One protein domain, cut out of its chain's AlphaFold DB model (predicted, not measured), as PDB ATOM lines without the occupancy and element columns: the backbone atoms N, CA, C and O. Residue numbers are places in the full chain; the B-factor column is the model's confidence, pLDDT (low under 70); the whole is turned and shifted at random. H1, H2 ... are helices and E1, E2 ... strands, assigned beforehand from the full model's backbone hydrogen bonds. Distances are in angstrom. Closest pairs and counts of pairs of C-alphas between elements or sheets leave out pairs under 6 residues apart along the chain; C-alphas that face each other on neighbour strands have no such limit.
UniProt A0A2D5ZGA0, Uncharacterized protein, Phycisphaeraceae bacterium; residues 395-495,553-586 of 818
ATOM      1  N   VAL A 395      44.739  20.584 -32.656       88.06
ATOM      2  CA  VAL A 395      45.559  21.599 -32.006       88.06
ATOM      3  C   VAL A 395      46.344  22.353 -33.078       88.06
ATOM      4  O   VAL A 395      46.938  21.727 -33.956       88.06
ATOM      5  N   VAL A 396      46.364  23.684 -33.004       89.19
ATOM      6  CA  VAL A 396      47.173  24.563 -33.858       89.19
ATOM      7  C   VAL A 396      48.326  25.126 -33.026       89.19
ATOM      8  O   VAL A 396      48.106  26.048 -32.235       89.19
ATOM      9  N   PRO A 397      49.541  24.561 -33.143       90.94
ATOM     10  CA  PRO A 397      50.697  25.046 -32.408       90.94
ATOM     11  C   PRO A 397      51.424  26.184 -33.138       90.94
ATOM     12  O   PRO A 397      51.330  26.325 -34.359       90.94
ATOM     13  N   ALA A 398      52.218  26.952 -32.395       89.00
ATOM     14  CA  ALA A 398      53.149  27.923 -32.952       89.00
ATOM     15  C   ALA A 398      54.262  27.209 -33.758       89.00
ATOM     16  O   ALA A 398      54.886  26.269 -33.253       89.00
ATOM     17  N   PRO A 399      54.534  27.620 -35.009       88.44
ATOM     18  CA  PRO A 399      55.497  26.952 -35.885       88.44
ATOM     19  C   PRO A 399      56.963  27.282 -35.571       88.44
ATOM     20  O   PRO A 399      57.841  26.490 -35.912       88.44
ATOM     21  N   PHE A 400      57.236  28.439 -34.966       89.06
ATOM     22  CA  PHE A 400      58.559  28.898 -34.534       89.06
ATOM     23  C   PHE A 400      58.411  29.979 -33.449       89.06
ATOM     24  O   PHE A 400      57.297  30.410 -33.153       89.06
ATOM     25  N   ASP A 401      59.531  30.393 -32.861       89.00
ATOM     26  CA  ASP A 401      59.613  31.443 -31.850       89.00
ATOM     27  C   ASP A 401      59.345  32.828 -32.454       89.00
ATOM     28  O   ASP A 401      60.066  33.292 -33.338       89.00
ATOM     29  N   ALA A 402      58.288  33.496 -31.998       89.75
ATOM     30  CA  ALA A 402      57.910  34.826 -32.475       89.75
ATOM     31  C   ALA A 402      56.990  35.533 -31.475       89.75
ATOM     32  O   ALA A 402      56.572  34.947 -30.484       89.75
ATOM     33  N   TYR A 403      56.632  36.784 -31.749       88.69
ATOM     34  CA  TYR A 403      55.591  37.495 -31.006       88.69
ATOM     35  C   TYR A 403      54.260  37.422 -31.760       88.69
ATOM     36  O   TYR A 403      54.232  37.527 -32.989       88.69
ATOM     37  N   LEU A 404      53.149  37.270 -31.034       87.88
ATOM     38  CA  LEU A 404      51.805  37.381 -31.610       87.88
ATOM     39  C   LEU A 404      51.559  38.826 -32.062       87.88
ATOM     40  O   LEU A 404      51.494  39.726 -31.228       87.88
ATOM     41  N   TYR A 405      51.414  39.059 -33.366       85.94
ATOM     42  CA  TYR A 405      51.177  40.395 -33.921       85.94
ATOM     43  C   TYR A 405      49.689  40.756 -33.911       85.94
ATOM     44  O   TYR A 405      49.304  41.789 -33.373       85.94
ATOM     45  N   GLU A 406      48.841  39.896 -34.481       82.69
ATOM     46  CA  GLU A 406      47.402  40.148 -34.623       82.69
ATOM     47  C   GLU A 406      46.615  38.832 -34.489       82.69
ATOM     48  O   GLU A 406      47.066  37.796 -34.981       82.69
ATOM     49  N   VAL A 407      45.456  38.856 -33.817       82.94
ATOM     50  CA  VAL A 407      44.594  37.678 -33.574       82.94
ATOM     51  C   VAL A 407      43.184  37.962 -34.092       82.94
ATOM     52  O   VAL A 407      42.569  38.947 -33.686       82.94
ATOM     53  N   HIS A 408      42.670  37.082 -34.953       78.06
ATOM     54  CA  HIS A 408      41.469  37.298 -35.778       78.06
ATOM     55  C   HIS A 408      40.254  36.468 -35.381       78.06
ATOM     56  O   HIS A 408      39.176  36.632 -35.947       78.06
ATOM     57  N   VAL A 409      40.417  35.568 -34.420       80.06
ATOM     58  CA  VAL A 409      39.347  34.682 -33.965       80.06
ATOM     59  C   VAL A 409      39.216  34.745 -32.454       80.06
ATOM     60  O   VAL A 409      40.193  34.967 -31.737       80.06
ATOM     61  N   GLU A 410      37.996  34.553 -31.975       78.75
ATOM     62  CA  GLU A 410      37.672  34.359 -30.567       78.75
ATOM     63  C   GLU A 410      37.167  32.939 -30.318       78.75
ATOM     64  O   GLU A 410      36.806  32.184 -31.227       78.75
ATOM     65  N   ARG A 411      37.112  32.564 -29.040       80.56
ATOM     66  CA  ARG A 411      36.468  31.320 -28.628       80.56
ATOM     67  C   ARG A 411      35.010  31.305 -29.106       80.56
ATOM     68  O   ARG A 411      34.244  32.212 -28.803       80.56
ATOM     69  N   GLY A 412      34.618  30.236 -29.795       72.38
ATOM     70  CA  GLY A 412      33.287  30.069 -30.379       72.38
ATOM     71  C   GLY A 412      33.178  30.507 -31.841       72.38
ATOM     72  O   GLY A 412      32.157  30.216 -32.468       72.38
ATOM     73  N   ASP A 413      34.208  31.140 -32.414       76.25
ATOM     74  CA  ASP A 413      34.213  31.471 -33.836       76.25
ATOM     75  C   ASP A 413      34.307  30.220 -34.711       76.25
ATOM     76  O   ASP A 413      35.003  29.247 -34.405       76.25
ATOM     77  N   ARG A 414      33.590  30.272 -35.835       74.31
ATOM     78  CA  ARG A 414      33.632  29.249 -36.879       74.31
ATOM     79  C   ARG A 414      34.758  29.551 -37.842       74.31
ATOM     80  O   ARG A 414      34.907  30.689 -38.287       74.31
ATOM     81  N   VAL A 415      35.489  28.512 -38.202       78.38
ATOM     82  CA  VAL A 415      36.612  28.581 -39.125       78.38
ATOM     83  C   VAL A 415      36.405  27.590 -40.258       78.38
ATOM     84  O   VAL A 415      35.863  26.502 -40.056       78.38
ATOM     85  N   ILE A 416      36.830  27.981 -41.453       77.56
ATOM     86  CA  ILE A 416      36.866  27.124 -42.636       77.56
ATOM     87  C   ILE A 416      38.320  26.818 -42.983       77.56
ATOM     88  O   ILE A 416      39.199  27.664 -42.789       77.56
ATOM     89  N   ALA A 417      38.560  25.625 -43.515       78.19
ATOM     90  CA  ALA A 417      39.841  25.241 -44.089       78.19
ATOM     91  C   ALA A 417      39.624  24.756 -45.523       78.19
ATOM     92  O   ALA A 417      38.620  24.096 -45.792       78.19
ATOM     93  N   ASP A 418      40.570  25.088 -46.401       65.75
ATOM     94  CA  ASP A 418      40.709  24.556 -47.761       65.75
ATOM     95  C   ASP A 418      39.433  24.578 -48.616       65.75
ATOM     96  O   ASP A 418      39.084  23.600 -49.278       65.75
ATOM     97  N   LEU A 419      38.741  25.721 -48.644       69.00
ATOM     98  CA  LEU A 419      37.628  25.914 -49.571       69.00
ATOM     99  C   LEU A 419      38.169  26.213 -50.976       69.00
ATOM    100  O   LEU A 419      38.685  27.304 -51.216       69.00
ATOM    101  N   GLU A 420      38.052  25.259 -51.898       66.81
ATOM    102  CA  GLU A 420      38.436  25.444 -53.301       66.81
ATOM    103  C   GLU A 420      37.453  26.381 -54.019       66.81
ATOM    104  O   GLU A 420      36.235  26.181 -54.005       66.81
ATOM    105  N   LEU A 421      37.990  27.424 -54.647       64.56
ATOM    106  CA  LEU A 421      37.239  28.432 -55.383       64.56
ATOM    107  C   LEU A 421      37.456  28.234 -56.886       64.56
ATOM    108  O   LEU A 421      38.583  28.098 -57.363       64.56
ATOM    109  N   ALA A 422      36.368  28.238 -57.653       56.03
ATOM    110  CA  ALA A 422      36.423  27.980 -59.087       56.03
ATOM    111  C   ALA A 422      36.973  29.186 -59.881       56.03
ATOM    112  O   ALA A 422      36.402  30.275 -59.828       56.03
ATOM    113  N   GLY A 423      38.019  28.959 -60.693       56.88
ATOM    114  CA  GLY A 423      38.427  29.825 -61.813       56.88
ATOM    115  C   GLY A 423      39.652  30.723 -61.590       56.88
ATOM    116  O   GLY A 423      39.510  31.937 -61.623       56.88
ATOM    117  N   ALA A 424      40.862  30.167 -61.455       52.00
ATOM    118  CA  ALA A 424      42.070  30.912 -61.061       52.00
ATOM    119  C   ALA A 424      42.533  32.059 -61.984       52.00
ATOM    120  O   ALA A 424      43.093  33.039 -61.491       52.00
ATOM    121  N   SER A 425      42.267  32.016 -63.294       50.34
ATOM    122  CA  SER A 425      42.773  33.040 -64.227       50.34
ATOM    123  C   SER A 425      42.094  34.410 -64.086       50.34
ATOM    124  O   SER A 425      42.675  35.423 -64.465       50.34
ATOM    125  N   ALA A 426      40.873  34.466 -63.539       52.09
ATOM    126  CA  ALA A 426      40.154  35.720 -63.292       52.09
ATOM    127  C   ALA A 426      40.637  36.444 -62.017       52.09
ATOM    128  O   ALA A 426      40.476  37.657 -61.897       52.09
ATOM    129  N   PHE A 427      41.252  35.717 -61.075       57.31
ATOM    130  CA  PHE A 427      41.633  36.241 -59.758       57.31
ATOM    131  C   PHE A 427      42.940  37.027 -59.774       57.31
ATOM    132  O   PHE A 427      43.027  38.047 -59.095       57.31
ATOM    133  N   VAL A 428      43.929  36.603 -60.571       53.34
ATOM    134  CA  VAL A 428      45.218  37.311 -60.679       53.34
ATOM    135  C   VAL A 428      45.012  38.750 -61.169       53.34
ATOM    136  O   VAL A 428      45.655  39.657 -60.659       53.34
ATOM    137  N   GLY A 429      44.049  38.979 -62.074       51.19
ATOM    138  CA  GLY A 429      43.701  40.324 -62.550       51.19
ATOM    139  C   GLY A 429      42.911  41.177 -61.546       51.19
ATOM    140  O   GLY A 429      43.065  42.392 -61.524       51.19
ATOM    141  N   ALA A 430      42.096  40.567 -60.678       54.69
ATOM    142  CA  ALA A 430      41.307  41.292 -59.675       54.69
ATOM    143  C   ALA A 430      42.147  41.776 -58.473       54.69
ATOM    144  O   ALA A 430      41.786  42.758 -57.821       54.69
ATOM    145  N   LEU A 431      43.286  41.123 -58.199       55.06
ATOM    146  CA  LEU A 431      44.261  41.570 -57.194       55.06
ATOM    147  C   LEU A 431      44.845  42.954 -57.518       55.06
ATOM    148  O   LEU A 431      45.132  43.714 -56.592       55.06
ATOM    149  N   ASP A 432      44.955  43.296 -58.804       52.03
ATOM    150  CA  ASP A 432      45.457  44.594 -59.268       52.03
ATOM    151  C   ASP A 432      44.413  45.723 -59.140       52.03
ATOM    152  O   ASP A 432      44.779  46.890 -58.991       52.03
ATOM    153  N   GLU A 433      43.111  45.405 -59.147       54.03
ATOM    154  CA  GLU A 433      42.018  46.397 -59.132       54.03
ATOM    155  C   GLU A 433      41.464  46.710 -57.729       54.03
ATOM    156  O   GLU A 433      40.641  47.614 -57.567       54.03
ATOM    157  N   GLY A 434      41.902  45.995 -56.687       57.56
ATOM    158  CA  GLY A 434      41.551  46.290 -55.291       57.56
ATOM    159  C   GLY A 434      40.076  46.070 -54.912       57.56
ATOM    160  O   GLY A 434      39.679  46.460 -53.812       57.56
ATOM    161  N   SER A 435      39.266  45.453 -55.781       58.69
ATOM    162  CA  SER A 435      37.833  45.202 -55.568       58.69
ATOM    163  C   SER A 435      37.532  43.715 -55.322       58.69
ATOM    164  O   SER A 435      38.205  42.834 -55.850       58.69
ATOM    165  N   PHE A 436      36.542  43.422 -54.468       61.53
ATOM    166  CA  PHE A 436      36.136  42.048 -54.147       61.53
ATOM    167  C   PHE A 436      35.107  41.532 -55.173       61.53
ATOM    168  O   PHE A 436      34.054  42.159 -55.299       61.53
ATOM    169  N   PRO A 437      35.341  40.407 -55.878       65.06
ATOM    170  CA  PRO A 437      34.395  39.899 -56.876       65.06
ATOM    171  C   PRO A 437      33.047  39.454 -56.271       65.06
ATOM    172  O   PRO A 437      33.013  38.659 -55.330       65.06
ATOM    173  N   ASP A 438      31.918  39.883 -56.848       65.75
ATOM    174  CA  ASP A 438      30.569  39.563 -56.333       65.75
ATOM    175  C   ASP A 438      30.236  38.056 -56.360       65.75
ATOM    176  O   ASP A 438      29.549  37.551 -55.472       65.75
ATOM    177  N   ALA A 439      30.762  37.315 -57.340       61.16
ATOM    178  CA  ALA A 439      30.586  35.862 -57.426       61.16
ATOM    179  C   ALA A 439      31.245  35.124 -56.245       61.16
ATOM    180  O   ALA A 439      30.679  34.170 -55.708       61.16
ATOM    181  N   LEU A 440      32.408  35.611 -55.799       60.47
ATOM    182  CA  LEU A 440      33.105  35.085 -54.630       60.47
ATOM    183  C   LEU A 440      32.355  35.438 -53.339       60.47
ATOM    184  O   LEU A 440      32.292  34.623 -52.417       60.47
ATOM    185  N   ARG A 441      31.743  36.630 -53.281       64.94
ATOM    186  CA  ARG A 441      30.939  37.052 -52.125       64.94
ATOM    187  C   ARG A 441      29.774  36.098 -51.926       64.94
ATOM    188  O   ARG A 441      29.598  35.599 -50.823       64.94
ATOM    189  N   ALA A 442      29.059  35.771 -52.999       66.00
ATOM    190  CA  ALA A 442      27.960  34.815 -52.944       66.00
ATOM    191  C   ALA A 442      28.409  33.421 -52.454       66.00
ATOM    192  O   ALA A 442      27.712  32.803 -51.651       66.00
ATOM    193  N   GLN A 443      29.584  32.937 -52.879       63.31
ATOM    194  CA  GLN A 443      30.113  31.637 -52.439       63.31
ATOM    195  C   GLN A 443      30.531  31.627 -50.959       63.31
ATOM    196  O   GLN A 443      30.183  30.694 -50.232       63.31
ATOM    197  N   LEU A 444      31.209  32.668 -50.472       63.16
ATOM    198  CA  LEU A 444      31.608  32.764 -49.061       63.16
ATOM    199  C   LEU A 444      30.416  33.019 -48.127       63.16
ATOM    200  O   LEU A 444      30.339  32.411 -47.058       63.16
ATOM    201  N   GLU A 445      29.446  33.831 -48.555       66.06
ATOM    202  CA  GLU A 445      28.198  34.059 -47.815       66.06
ATOM    203  C   GLU A 445      27.366  32.776 -47.714       66.06
ATOM    204  O   GLU A 445      26.839  32.476 -46.642       66.06
ATOM    205  N   SER A 446      27.320  31.960 -48.776       64.06
ATOM    206  CA  SER A 446      26.657  30.647 -48.739       64.06
ATOM    207  C   SER A 446      27.310  29.656 -47.766       64.06
ATOM    208  O   SER A 446      26.643  28.755 -47.269       64.06
ATOM    209  N   SER A 447      28.590  29.865 -47.443       58.19
ATOM    210  CA  SER A 447      29.360  29.057 -46.487       58.19
ATOM    211  C   SER A 447      29.378  29.659 -45.071       58.19
ATOM    212  O   SER A 447      30.119  29.193 -44.207       58.19
ATOM    213  N   GLY A 448      28.570  30.698 -44.813       53.38
ATOM    214  CA  GLY A 448      28.385  31.290 -43.483       53.38
ATOM    215  C   GLY A 448      29.349  32.425 -43.118       53.38
ATOM    216  O   GLY A 448      29.375  32.842 -41.958       53.38
ATOM    217  N   ILE A 449      30.123  32.952 -44.072       58.66
ATOM    218  CA  ILE A 449      31.033  34.090 -43.864       58.66
ATOM    219  C   ILE A 449      30.438  35.336 -44.528       58.66
ATOM    220  O   ILE A 449      30.516  35.507 -45.741       58.66
ATOM    221  N   ALA A 450      29.835  36.222 -43.732       53.75
ATOM    222  CA  ALA A 450      29.221  37.456 -44.223       53.75
ATOM    223  C   ALA A 450      30.277  38.540 -44.484       53.75
ATOM    224  O   ALA A 450      30.936  38.976 -43.547       53.75
ATOM    225  N   LEU A 451      30.424  39.004 -45.730       57.44
ATOM    226  CA  LEU A 451      31.454  39.976 -46.108       57.44
ATOM    227  C   LEU A 451      30.942  41.425 -46.074       57.44
ATOM    228  O   LEU A 451      30.049  41.794 -46.837       57.44
ATOM    229  N   SER A 452      31.570  42.294 -45.273       56.22
ATOM    230  CA  SER A 452      31.274  43.738 -45.271       56.22
ATOM    231  C   SER A 452      31.531  44.387 -46.638       56.22
ATOM    232  O   SER A 452      32.422  43.973 -47.385       56.22
ATOM    233  N   ARG A 453      30.760  45.434 -46.964       54.31
ATOM    234  CA  ARG A 453      30.911  46.220 -48.204       54.31
ATOM    235  C   ARG A 453      32.262  46.932 -48.315       54.31
ATOM    236  O   ARG A 453      32.690  47.186 -49.433       54.31
ATOM    237  N   ASP A 454      32.940  47.161 -47.192       54.00
ATOM    238  CA  ASP A 454      34.172  47.957 -47.117       54.00
ATOM    239  C   ASP A 454      35.462  47.115 -47.015       54.00
ATOM    240  O   ASP A 454      36.513  47.632 -46.627       54.00
ATOM    241  N   ALA A 455      35.401  45.815 -47.329       56.00
ATOM    242  CA  ALA A 455      36.558  44.921 -47.266       56.00
ATOM    243  C   ALA A 455      37.700  45.405 -48.182       56.00
ATOM    244  O   ALA A 455      37.496  45.638 -49.374       56.00
ATOM    245  N   ARG A 456      38.919  45.541 -47.641       57.31
ATOM    246  CA  ARG A 456      40.108  45.985 -48.394       57.31
ATOM    247  C   ARG A 456      41.093  44.838 -48.606       57.31
ATOM    248  O   ARG A 456      41.367  44.101 -47.661       57.31
ATOM    249  N   VAL A 457      41.658  44.738 -49.813       57.12
ATOM    250  CA  VAL A 457      42.776  43.830 -50.126       57.12
ATOM    251  C   VAL A 457      44.058  44.399 -49.512       57.12
ATOM    252  O   VAL A 457      44.386  45.568 -49.731       57.12
ATOM    253  N   ARG A 458      44.827  43.581 -48.792       57.66
ATOM    254  CA  ARG A 458      46.258  43.834 -48.564       57.66
ATOM    255  C   ARG A 458      47.065  42.673 -49.130       57.66
ATOM    256  O   ARG A 458      46.858  41.527 -48.733       57.66
ATOM    257  N   THR A 459      47.980  42.980 -50.045       52.75
ATOM    258  CA  THR A 459      48.898  42.000 -50.628       52.75
ATOM    259  C   THR A 459      49.971  41.643 -49.608       52.75
ATOM    260  O   THR A 459      50.716  42.507 -49.144       52.75
ATOM    261  N   VAL A 460      50.054  40.367 -49.260       54.19
ATOM    262  CA  VAL A 460      51.191  39.766 -48.562       54.19
ATOM    263  C   VAL A 460      51.930  38.942 -49.621       54.19
ATOM    264  O   VAL A 460      51.285  38.422 -50.525       54.19
ATOM    265  N   HIS A 461      53.265  38.883 -49.610       50.47
ATOM    266  CA  HIS A 461      54.003  38.137 -50.641       50.47
ATOM    267  C   HIS A 461      53.449  36.701 -50.762       50.47
ATOM    268  O   HIS A 461      53.543  35.940 -49.806       50.47
ATOM    269  N   GLU A 462      52.834  36.405 -51.918       54.91
ATOM    270  CA  GLU A 462      52.154  35.152 -52.313       54.91
ATOM    271  C   GLU A 462      50.715  34.903 -51.795       54.91
ATOM    272  O   GLU A 462      50.114  33.902 -52.178       54.91
ATOM    273  N   ALA A 463      50.096  35.807 -51.020       57.97
ATOM    274  CA  ALA A 463      48.703  35.649 -50.571       57.97
ATOM    275  C   ALA A 463      47.947  36.981 -50.398       57.97
ATOM    276  O   ALA A 463      48.497  37.989 -49.945       57.97
ATOM    277  N   ALA A 464      46.651  36.990 -50.712       59.50
ATOM    278  CA  ALA A 464      45.787  38.153 -50.516       59.50
ATOM    279  C   ALA A 464      44.921  37.985 -49.265       59.50
ATOM    280  O   ALA A 464      44.243  36.967 -49.098       59.50
ATOM    281  N   ARG A 465      44.940  38.995 -48.388       65.25
ATOM    282  CA  ARG A 465      44.116  39.042 -47.173       65.25
ATOM    283  C   ARG A 465      43.031  40.106 -47.309       65.25
ATOM    284  O   ARG A 465      43.334  41.248 -47.664       65.25
ATOM    285  N   TRP A 466      41.801  39.747 -46.943       62.59
ATOM    286  CA  TRP A 466      40.684  40.682 -46.773       62.59
ATOM    287  C   TRP A 466      40.235  40.736 -45.315       62.59
ATOM    288  O   TRP A 466      40.121  39.700 -44.655       62.59
ATOM    289  N   SER A 467      39.963  41.945 -44.817       56.69
ATOM    290  CA  SER A 467      39.265  42.134 -43.543       56.69
ATOM    291  C   SER A 467      37.765  42.275 -43.772       56.69
ATOM    292  O   SER A 467      37.310  42.893 -44.738       56.69
ATOM    293  N   VAL A 468      36.995  41.693 -42.864       57.09
ATOM    294  CA  VAL A 468      35.539  41.636 -42.918       57.09
ATOM    295  C   VAL A 468      35.000  42.398 -41.709       57.09
ATOM    296  O   VAL A 468      35.506  42.234 -40.607       57.09
ATOM    297  N   GLY A 469      34.053  43.314 -41.931       54.12
ATOM    298  CA  GLY A 469      33.628  44.315 -40.940       54.12
ATOM    299  C   GLY A 469      33.040  43.774 -39.626       54.12
ATOM    300  O   GLY A 469      32.618  42.627 -39.543       54.12
ATOM    301  N   ASP A 470      33.013  44.673 -38.633       44.62
ATOM    302  CA  ASP A 470      32.558  44.636 -37.222       44.62
ATOM    303  C   ASP A 470      32.997  43.466 -36.319       44.62
ATOM    304  O   ASP A 470      33.106  43.640 -35.112       44.62
ATOM    305  N   HIS A 471      33.346  42.308 -36.870       49.31
ATOM    306  CA  HIS A 471      33.962  41.199 -36.140       49.31
ATOM    307  C   HIS A 471      35.101  40.680 -37.013       49.31
ATOM    308  O   HIS A 471      34.823  39.977 -37.976       49.31
ATOM    309  N   ASP A 472      36.339  41.088 -36.708       52.03
ATOM    310  CA  ASP A 472      37.590  40.962 -37.488       52.03
ATOM    311  C   ASP A 472      37.980  39.529 -37.933       52.03
ATOM    312  O   ASP A 472      39.059  39.021 -37.639       52.03
ATOM    313  N   ARG A 473      37.095  38.859 -38.672       61.66
ATOM    314  CA  ARG A 473      37.280  37.535 -39.254       61.66
ATOM    315  C   ARG A 473      37.988  37.722 -40.579       61.66
ATOM    316  O   ARG A 473      37.372  38.095 -41.577       61.66
ATOM    317  N   SER A 474      39.294  37.504 -40.589       65.06
ATOM    318  CA  SER A 474      40.068  37.606 -41.820       65.06
ATOM    319  C   SER A 474      40.212  36.250 -42.505       65.06
ATOM    320  O   SER A 474      40.376  35.206 -41.873       65.06
ATOM    321  N   VAL A 475      40.111  36.272 -43.831       65.88
ATOM    322  CA  VAL A 475      40.294  35.098 -44.688       65.88
ATOM    323  C   VAL A 475      41.492  35.374 -45.581       65.88
ATOM    324  O   VAL A 475      41.642  36.481 -46.113       65.88
ATOM    325  N   VAL A 476      42.358  34.374 -45.711       66.50
ATOM    326  CA  VAL A 476      43.512  34.412 -46.609       66.50
ATOM    327  C   VAL A 476      43.226  33.485 -47.779       66.50
ATOM    328  O   VAL A 476      42.767  32.356 -47.585       66.50
ATOM    329  N   LEU A 477      43.473  33.985 -48.990       65.62
ATOM    330  CA  LEU A 477      43.439  33.178 -50.202       65.62
ATOM    331  C   LEU A 477      44.856  32.769 -50.596       65.62
ATOM    332  O   LEU A 477      45.736  33.625 -50.727       65.62
ATOM    333  N   PHE A 478      45.041  31.473 -50.819       65.25
ATOM    334  CA  PHE A 478      46.265  30.883 -51.352       65.25
ATOM    335  C   PHE A 478      46.044  30.519 -52.818       65.25
ATOM    336  O   PHE A 478      44.991  29.980 -53.162       65.25
ATOM    337  N   VAL A 479      47.019  30.829 -53.672       63.34
ATOM    338  CA  VAL A 479      47.008  30.442 -55.087       63.34
ATOM    339  C   VAL A 479      48.096  29.394 -55.290       63.34
ATOM    340  O   VAL A 479      49.277  29.709 -55.194       63.34
ATOM    341  N   GLU A 480      47.693  28.157 -55.554       61.53
ATOM    342  CA  GLU A 480      48.591  27.033 -55.839       61.53
ATOM    343  C   GLU A 480      48.197  26.440 -57.194       61.53
ATOM    344  O   GLU A 480      47.037  26.076 -57.377       61.53
ATOM    345  N   ASP A 481      49.133  26.356 -58.144       55.09
ATOM    346  CA  ASP A 481      48.976  25.620 -59.411       55.09
ATOM    347  C   ASP A 481      47.616  25.826 -60.131       55.09
ATOM    348  O   ASP A 481      46.905  24.868 -60.427       55.09
ATOM    349  N   ASP A 482      47.230  27.082 -60.402       58.38
ATOM    350  CA  ASP A 482      45.938  27.467 -61.015       58.38
ATOM    351  C   ASP A 482      44.676  27.075 -60.208       58.38
ATOM    352  O   ASP A 482      43.564  27.001 -60.745       58.38
ATOM    353  N   THR A 483      44.803  26.913 -58.890       58.78
ATOM    354  CA  THR A 483      43.682  26.769 -57.948       58.78
ATOM    355  C   THR A 483      43.758  27.823 -56.843       58.78
ATOM    356  O   THR A 483      44.836  28.150 -56.349       58.78
ATOM    357  N   VAL A 484      42.609  28.398 -56.467       63.50
ATOM    358  CA  VAL A 484      42.518  29.375 -55.369       63.50
ATOM    359  C   VAL A 484      41.815  28.712 -54.192       63.50
ATOM    360  O   VAL A 484      40.687  28.242 -54.336       63.50
ATOM    361  N   ARG A 485      42.455  28.684 -53.022       69.12
ATOM    362  CA  ARG A 485      41.883  28.126 -51.788       69.12
ATOM    363  C   ARG A 485      41.660  29.204 -50.742       69.12
ATOM    364  O   ARG A 485      42.531  30.045 -50.532       69.12
ATOM    365  N   ALA A 486      40.520  29.150 -50.062       69.31
ATOM    366  CA  ALA A 486      40.193  30.021 -48.940       69.31
ATOM    367  C   ALA A 486      40.370  29.293 -47.604       69.31
ATOM    368  O   ALA A 486      39.792  28.227 -47.390       69.31
ATOM    369  N   SER A 487      41.112  29.909 -46.682       78.50
ATOM    370  CA  SER A 487      41.226  29.440 -45.302       78.50
ATOM    371  C   SER A 487      41.070  30.600 -44.324       78.50
ATOM    372  O   SER A 487      41.581  31.702 -44.546       78.50
ATOM    373  N   SER A 488      40.388  30.351 -43.206       80.19
ATOM    374  CA  SER A 488      40.302  31.321 -42.114       80.19
ATOM    375  C   SER A 488      41.688  31.566 -41.515       80.19
ATOM    376  O   SER A 488      42.413  30.611 -41.210       80.19
ATOM    377  N   LEU A 489      42.045  32.839 -41.340       81.06
ATOM    378  CA  LEU A 489      43.248  33.249 -40.625       81.06
ATOM    379  C   LEU A 489      42.921  33.350 -39.137       81.06
ATOM    380  O   LEU A 489      41.976  34.032 -38.751       81.06
ATOM    381  N   LEU A 490      43.700  32.665 -38.308       84.88
ATOM    382  CA  LEU A 490      43.534  32.640 -36.856       84.88
ATOM    383  C   LEU A 490      44.384  33.729 -36.198       84.88
ATOM    384  O   LEU A 490      43.885  34.517 -35.395       84.88
ATOM    385  N   ALA A 491      45.665  33.797 -36.568       85.69
ATOM    386  CA  ALA A 491      46.616  34.773 -36.046       85.69
ATOM    387  C   ALA A 491      47.764  35.045 -37.027       85.69
ATOM    388  O   ALA A 491      48.067  34.236 -37.906       85.69
ATOM    389  N   THR A 492      48.429  36.180 -36.842       86.56
ATOM    390  CA  THR A 492      49.652  36.563 -37.553       86.56
ATOM    391  C   THR A 492      50.790  36.713 -36.549       86.56
ATOM    392  O   THR A 492      50.629  37.391 -35.534       86.56
ATOM    393  N   LEU A 493      51.943  36.107 -36.830       88.50
ATOM    394  CA  LEU A 493      53.180  36.309 -36.071       88.50
ATOM    395  C   LEU A 493      53.969  37.505 -36.620       88.50
ATOM    396  O   LEU A 493      53.931  37.788 -37.822       88.50
ATOM    397  N   ASP A 494      54.700  38.196 -35.749       88.56
ATOM    398  CA  ASP A 494      55.570  39.294 -36.164       88.56
ATOM    399  C   ASP A 494      56.705  38.774 -37.063       88.56
ATOM    400  O   ASP A 494      57.419  37.825 -36.745       88.56
ATOM    401  N   THR A 495      56.853  39.411 -38.221       87.25
ATOM    402  CA  THR A 495      57.829  39.069 -39.266       87.25
ATOM    403  C   THR A 495      58.842  40.183 -39.503       87.25
ATOM    404  O   THR A 495      59.660  40.065 -40.415       87.25
ATOM    405  N   LEU A 553      51.731  33.124 -40.932       85.25
ATOM    406  CA  LEU A 553      50.282  33.153 -41.072       85.25
ATOM    407  C   LEU A 553      49.710  31.855 -40.498       85.25
ATOM    408  O   LEU A 553      49.885  30.780 -41.069       85.25
ATOM    409  N   ILE A 554      49.035  31.953 -39.356       86.69
ATOM    410  CA  ILE A 554      48.428  30.808 -38.680       86.69
ATOM    411  C   ILE A 554      47.002  30.646 -39.193       86.69
ATOM    412  O   ILE A 554      46.127  31.446 -38.860       86.69
ATOM    413  N   THR A 555      46.762  29.625 -40.009       87.00
ATOM    414  CA  THR A 555      45.455  29.324 -40.609       87.00
ATOM    415  C   THR A 555      44.795  28.100 -39.973       87.00
ATOM    416  O   THR A 555      45.434  27.311 -39.273       87.00
ATOM    417  N   ALA A 556      43.486  27.948 -40.182       84.44
ATOM    418  CA  ALA A 556      42.741  26.786 -39.713       84.44
ATOM    419  C   ALA A 556      43.139  25.504 -40.483       84.44
ATOM    420  O   ALA A 556      43.030  25.482 -41.704       84.44
ATOM    421  N   PRO A 557      43.537  24.407 -39.806       84.19
ATOM    422  CA  PRO A 557      43.895  23.137 -40.451       84.19
ATOM    423  C   PRO A 557      42.688  22.234 -40.766       84.19
ATOM    424  O   PRO A 557      42.857  21.117 -41.260       84.19
ATOM    425  N   MET A 558      41.482  22.631 -40.354       84.50
ATOM    426  CA  MET A 558      40.222  21.944 -40.646       84.50
ATOM    427  C   MET A 558      39.031  22.892 -40.431       84.50
ATOM    428  O   MET A 558      39.147  23.812 -39.613       84.50
ATOM    429  N   PRO A 559      37.887  22.662 -41.100       77.75
ATOM    430  CA  PRO A 559      36.654  23.361 -40.768       77.75
ATOM    431  C   PRO A 559      36.174  22.976 -39.359       77.75
ATOM    432  O   PRO A 559      36.244  21.809 -38.967       77.75
ATOM    433  N   GLY A 560      35.690  23.945 -38.581       78.31
ATOM    434  CA  GLY A 560      35.259  23.697 -37.205       78.31
ATOM    435  C   GLY A 560      34.979  24.954 -36.382       78.31
ATOM    436  O   GLY A 560      34.840  26.051 -36.918       78.31
ATOM    437  N   VAL A 561      34.894  24.790 -35.062       79.81
ATOM    438  CA  VAL A 561      34.721  25.873 -34.079       79.81
ATOM    439  C   VAL A 561      35.945  25.959 -33.176       79.81
ATOM    440  O   VAL A 561      36.448  24.933 -32.710       79.81
ATOM    441  N   VAL A 562      36.402  27.180 -32.896       83.00
ATOM    442  CA  VAL A 562      37.496  27.456 -31.957       83.00
ATOM    443  C   VAL A 562      37.021  27.195 -30.523       83.00
ATOM    444  O   VAL A 562      36.159  27.900 -30.000       83.00
ATOM    445  N   ILE A 563      37.574  26.175 -29.870       80.00
ATOM    446  CA  ILE A 563      37.213  25.756 -28.506       80.00
ATOM    447  C   ILE A 563      37.975  26.570 -27.462       80.00
ATOM    448  O   ILE A 563      37.394  26.994 -26.464       80.00
ATOM    449  N   THR A 564      39.270  26.764 -27.700       74.50
ATOM    450  CA  THR A 564      40.231  27.380 -26.780       74.50
ATOM    451  C   THR A 564      41.204  28.228 -27.599       74.50
ATOM    452  O   THR A 564      41.542  27.841 -28.719       74.50
ATOM    453  N   GLY A 565      41.638  29.371 -27.055       64.06
ATOM    454  CA  GLY A 565      42.555  30.302 -27.731       64.06
ATOM    455  C   GLY A 565      42.019  31.731 -27.869       64.06
ATOM    456  O   GLY A 565      42.180  32.337 -28.922       64.06
ATOM    457  N   ASP A 566      41.374  32.289 -26.834       70.94
ATOM    458  CA  ASP A 566      41.038  33.728 -26.801       70.94
ATOM    459  C   ASP A 566      42.305  34.558 -26.523       70.94
ATOM    460  O   ASP A 566      42.524  35.089 -25.436       70.94
ATOM    461  N   LEU A 567      43.186  34.600 -27.522       79.50
ATOM    462  CA  LEU A 567      44.503  35.231 -27.452       79.50
ATOM    463  C   LEU A 567      44.463  36.714 -27.841       79.50
ATOM    464  O   LEU A 567      45.505  37.362 -27.901       79.50
ATOM    465  N   LYS A 568      43.278  37.301 -28.070       76.62
ATOM    466  CA  LYS A 568      43.159  38.737 -28.384       76.62
ATOM    467  C   LYS A 568      43.730  39.625 -27.280       76.62
ATOM    468  O   LYS A 568      44.254  40.697 -27.565       76.62
ATOM    469  N   LYS A 569      43.662  39.174 -26.025       76.94
ATOM    470  CA  LYS A 569      44.235  39.875 -24.862       76.94
ATOM    471  C   LYS A 569      45.742  39.653 -24.697       76.94
ATOM    472  O   LYS A 569      46.364  40.357 -23.910       76.94
ATOM    473  N   GLU A 570      46.313  38.710 -25.440       77.06
ATOM    474  CA  GLU A 570      47.721  38.302 -25.385       77.06
ATOM    475  C   GLU A 570      48.495  38.743 -26.645       77.06
ATOM    476  O   GLU A 570      49.549  38.204 -26.977       77.06
ATOM    477  N   GLN A 571      47.995  39.758 -27.360       82.62
ATOM    478  CA  GLN A 571      48.733  40.384 -28.457       82.62
ATOM    479  C   GLN A 571      50.047  40.993 -27.943       82.62
ATOM    480  O   GLN A 571      50.081  41.678 -26.921       82.62
ATOM    481  N   GLY A 572      51.138  40.742 -28.665       80.31
ATOM    482  CA  GLY A 572      52.492  41.147 -28.295       80.31
ATOM    483  C   GLY A 572      53.200  40.200 -27.322       80.31
ATOM    484  O   GLY A 572      54.307  40.513 -26.889       80.31
ATOM    485  N   VAL A 573      52.606  39.054 -26.971       86.12
ATOM    486  CA  VAL A 573      53.247  38.029 -26.128       86.12
ATOM    487  C   VAL A 573      54.145  37.120 -26.987       86.12
ATOM    488  O   VAL A 573      53.752  36.766 -28.106       86.12
ATOM    489  N   PRO A 574      55.352  36.752 -26.509       90.06
ATOM    490  CA  PRO A 574      56.207  35.783 -27.188       90.06
ATOM    491  C   PRO A 574      55.618  34.372 -27.097       90.06
ATOM    492  O   PRO A 574      55.127  33.964 -26.045       90.06
ATOM    493  N   VAL A 575      55.708  33.621 -28.190       89.81
ATOM    494  CA  VAL A 575      55.281  32.223 -28.286       89.81
ATOM    495  C   VAL A 575      56.460  31.328 -28.634       89.81
ATOM    496  O   VAL A 575      57.334  31.715 -29.411       89.81
ATOM    497  N   GLU A 576      56.486  30.126 -28.063       90.81
ATOM    498  CA  GLU A 576      57.541  29.136 -28.299       90.81
ATOM    499  C   GLU A 576      57.127  28.099 -29.359       90.81
ATOM    500  O   GLU A 576      55.944  27.767 -29.469       90.81
ATOM    501  N   PRO A 577      58.077  27.517 -30.122       89.88
ATOM    502  CA  PRO A 577      57.769  26.456 -31.075       89.88
ATOM    503  C   PRO A 577      57.040  25.286 -30.398       89.88
ATOM    504  O   PRO A 577      57.510  24.735 -29.404       89.88
ATOM    505  N   GLY A 578      55.897  24.877 -30.951       86.25
ATOM    506  CA  GLY A 578      55.069  23.801 -30.402       86.25
ATOM    507  C   GLY A 578      54.051  24.239 -29.343       86.25
ATOM    508  O   GLY A 578      53.180  23.440 -28.999       86.25
ATOM    509  N   GLN A 579      54.097  25.488 -28.861       89.31
ATOM    510  CA  GLN A 579      53.093  26.025 -27.941       89.31
ATOM    511  C   GLN A 579      51.713  26.031 -28.600       89.31
ATOM    512  O   GLN A 579      51.547  26.537 -29.707       89.31
ATOM    513  N   VAL A 580      50.710  25.479 -27.918       88.88
ATOM    514  CA  VAL A 580      49.329  25.441 -28.411       88.88
ATOM    515  C   VAL A 580      48.739  26.846 -28.434       88.88
ATOM    516  O   VAL A 580      48.618  27.473 -27.384       88.88
ATOM    517  N   LEU A 581      48.348  27.320 -29.620       87.31
ATOM    518  CA  LEU A 581      47.696  28.620 -29.790       87.31
ATOM    519  C   LEU A 581      46.171  28.477 -29.842       87.31
ATOM    520  O   LEU A 581      45.457  29.189 -29.140       87.31
ATOM    521  N   PHE A 582      45.671  27.531 -30.641       88.12
ATOM    522  CA  PHE A 582      44.233  27.310 -30.820       88.12
ATOM    523  C   PHE A 582      43.876  25.824 -30.784       88.12
ATOM    524  O   PHE A 582      44.649  24.975 -31.227       88.12
ATOM    525  N   GLU A 583      42.668  25.511 -30.316       86.62
ATOM    526  CA  GLU A 583      42.047  24.190 -30.461       86.62
ATOM    527  C   GLU A 583      40.776  24.309 -31.301       86.62
ATOM    528  O   GLU A 583      39.896  25.106 -30.977       86.62
ATOM    529  N   ILE A 584      40.658  23.508 -32.360       85.19
ATOM    530  CA  ILE A 584      39.521  23.517 -33.288       85.19
ATOM    531  C   ILE A 584      38.825  22.156 -33.245       85.19
ATOM    532  O   ILE A 584      39.479  21.118 -33.358       85.19
ATOM    533  N   ALA A 585      37.498  22.161 -33.098       82.31
ATOM    534  CA  ALA A 585      36.665  20.959 -33.168       82.31
ATOM    535  C   ALA A 585      35.740  20.969 -34.394       82.31
ATOM    536  O   ALA A 585      35.128  22.004 -34.671       82.31
ATOM    537  N   PRO A 586      35.570  19.826 -35.080       78.75
ATOM    538  CA  PRO A 586      34.584  19.676 -36.144       78.75
ATOM    539  C   PRO A 586      33.152  19.784 -35.600       78.75
ATOM    540  O   PRO A 586      32.852  19.302 -34.505       78.75
TER     541      PRO A 586
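AT A GLANCE: This is residues 395 to 495 and 553 to 586 of the 818 residues of an uncharacterized protein of Phycisphaeraceae bacterium (UniProt A0A2D5ZGA0). Two lobes are joined by one long strand, E7, which runs through the middle and bends by 84 degrees at residue 490. In one lobe E4, E5, E6 and the first part of E7 form a strongly twisted antiparallel wall, with E3 beside E7, H1 over it and H2 grazing it; the other lobe holds E2, E8 and the end of E7, with short H3 over E2, and the separate small sheet E1, E10, E9, to which short pairings of residues 414 to 415 with residues 560 to 561 of E9, and of residues 402 to 403 of E2 with residues 574 to 575 in the link before E10, tie the chain. The printed part has 135 residues, with three named helices and ten named strands in the order E1 E2 E3 H1 H2 E4 E5 E6 E7 E8 E9 H3 E10, class mixed. The seven-strand sheet is branched at E7, and both sheets are antiparallel. The whole is compact, with a radius of gyration of the C-alphas of 14.8 A and spans of 39 by 28 by 27 A.

HOW THE PARTS SIT: E1, residues 395 to 397, is an edge strand antiparallel to E10, residues 580 to 585, with N 396 and O 582 2.8 A apart. E2, residues 402 to 407, is antiparallel to E7, residues 483 to 493, with N 405 and O 492 2.8 A apart; residues 402 to 403 also pair with residues 574 to 575. E3, residues 419 to 421, is antiparallel to E7, with N 421 and O 484 2.8 A apart. H1, residues 424 to 433, is on the branched sheet at a height of 9.0 A; the C-alphas of Ala 424 and Thr 483 are closest to each other, at 5.4 A. H2, residues 438 to 446, only grazes that sheet and is apart from H1. E4, residues 457 to 460, E5, residues 463 to 466, E6, residues 475 to 480, and E7 form a meander, each strand the antiparallel neighbour of the one before; N 460 and O 463 are 2.9 A apart, N 477 and O 464 3.1 A, N 478 and O 485 2.9 A. E8, residues 553 to 555, is antiparallel to E7, with N 490 and O 554 2.8 A apart. E9, residues 560 to 564, is antiparallel to E10, with N 563 and O 583 2.8 A apart. H3, residues 567 to 570, is on the branched sheet at a height of 8.2 A, its closest C-alphas to E2 being Lys 568 and Val 407, 5.5 A apart. In H2 every O i to N i+4 pair is within hydrogen-bond range; in H1 1 of 6 is, beside 4 of 7 O i to N i+3 pairs, and H3 is too short for an O i to N i+4 pair.

IN THESE COORDINATES: E1 begins at C-alpha 395 (45.559, 21.599, -32.006). E7 is 25.7 A long, E6 16.1 A, H1 15.6 A, E10 14.3 A and E2 13.7 A. E10 ends at C-alpha 585 (36.665, 20.959, -33.168).

THE WHOLE: The C-alphas farthest apart, of Asp 438 and Glu 576, are 40.3 A apart. Residues 496 to 552 are not printed, and C-alphas 495 and 553 are 9.8 A apart across the cut. The link E2 to E3 is long. Mean pLDDT of the printed part is 70.8; residues 418 to 486 and residue 565 are under 70.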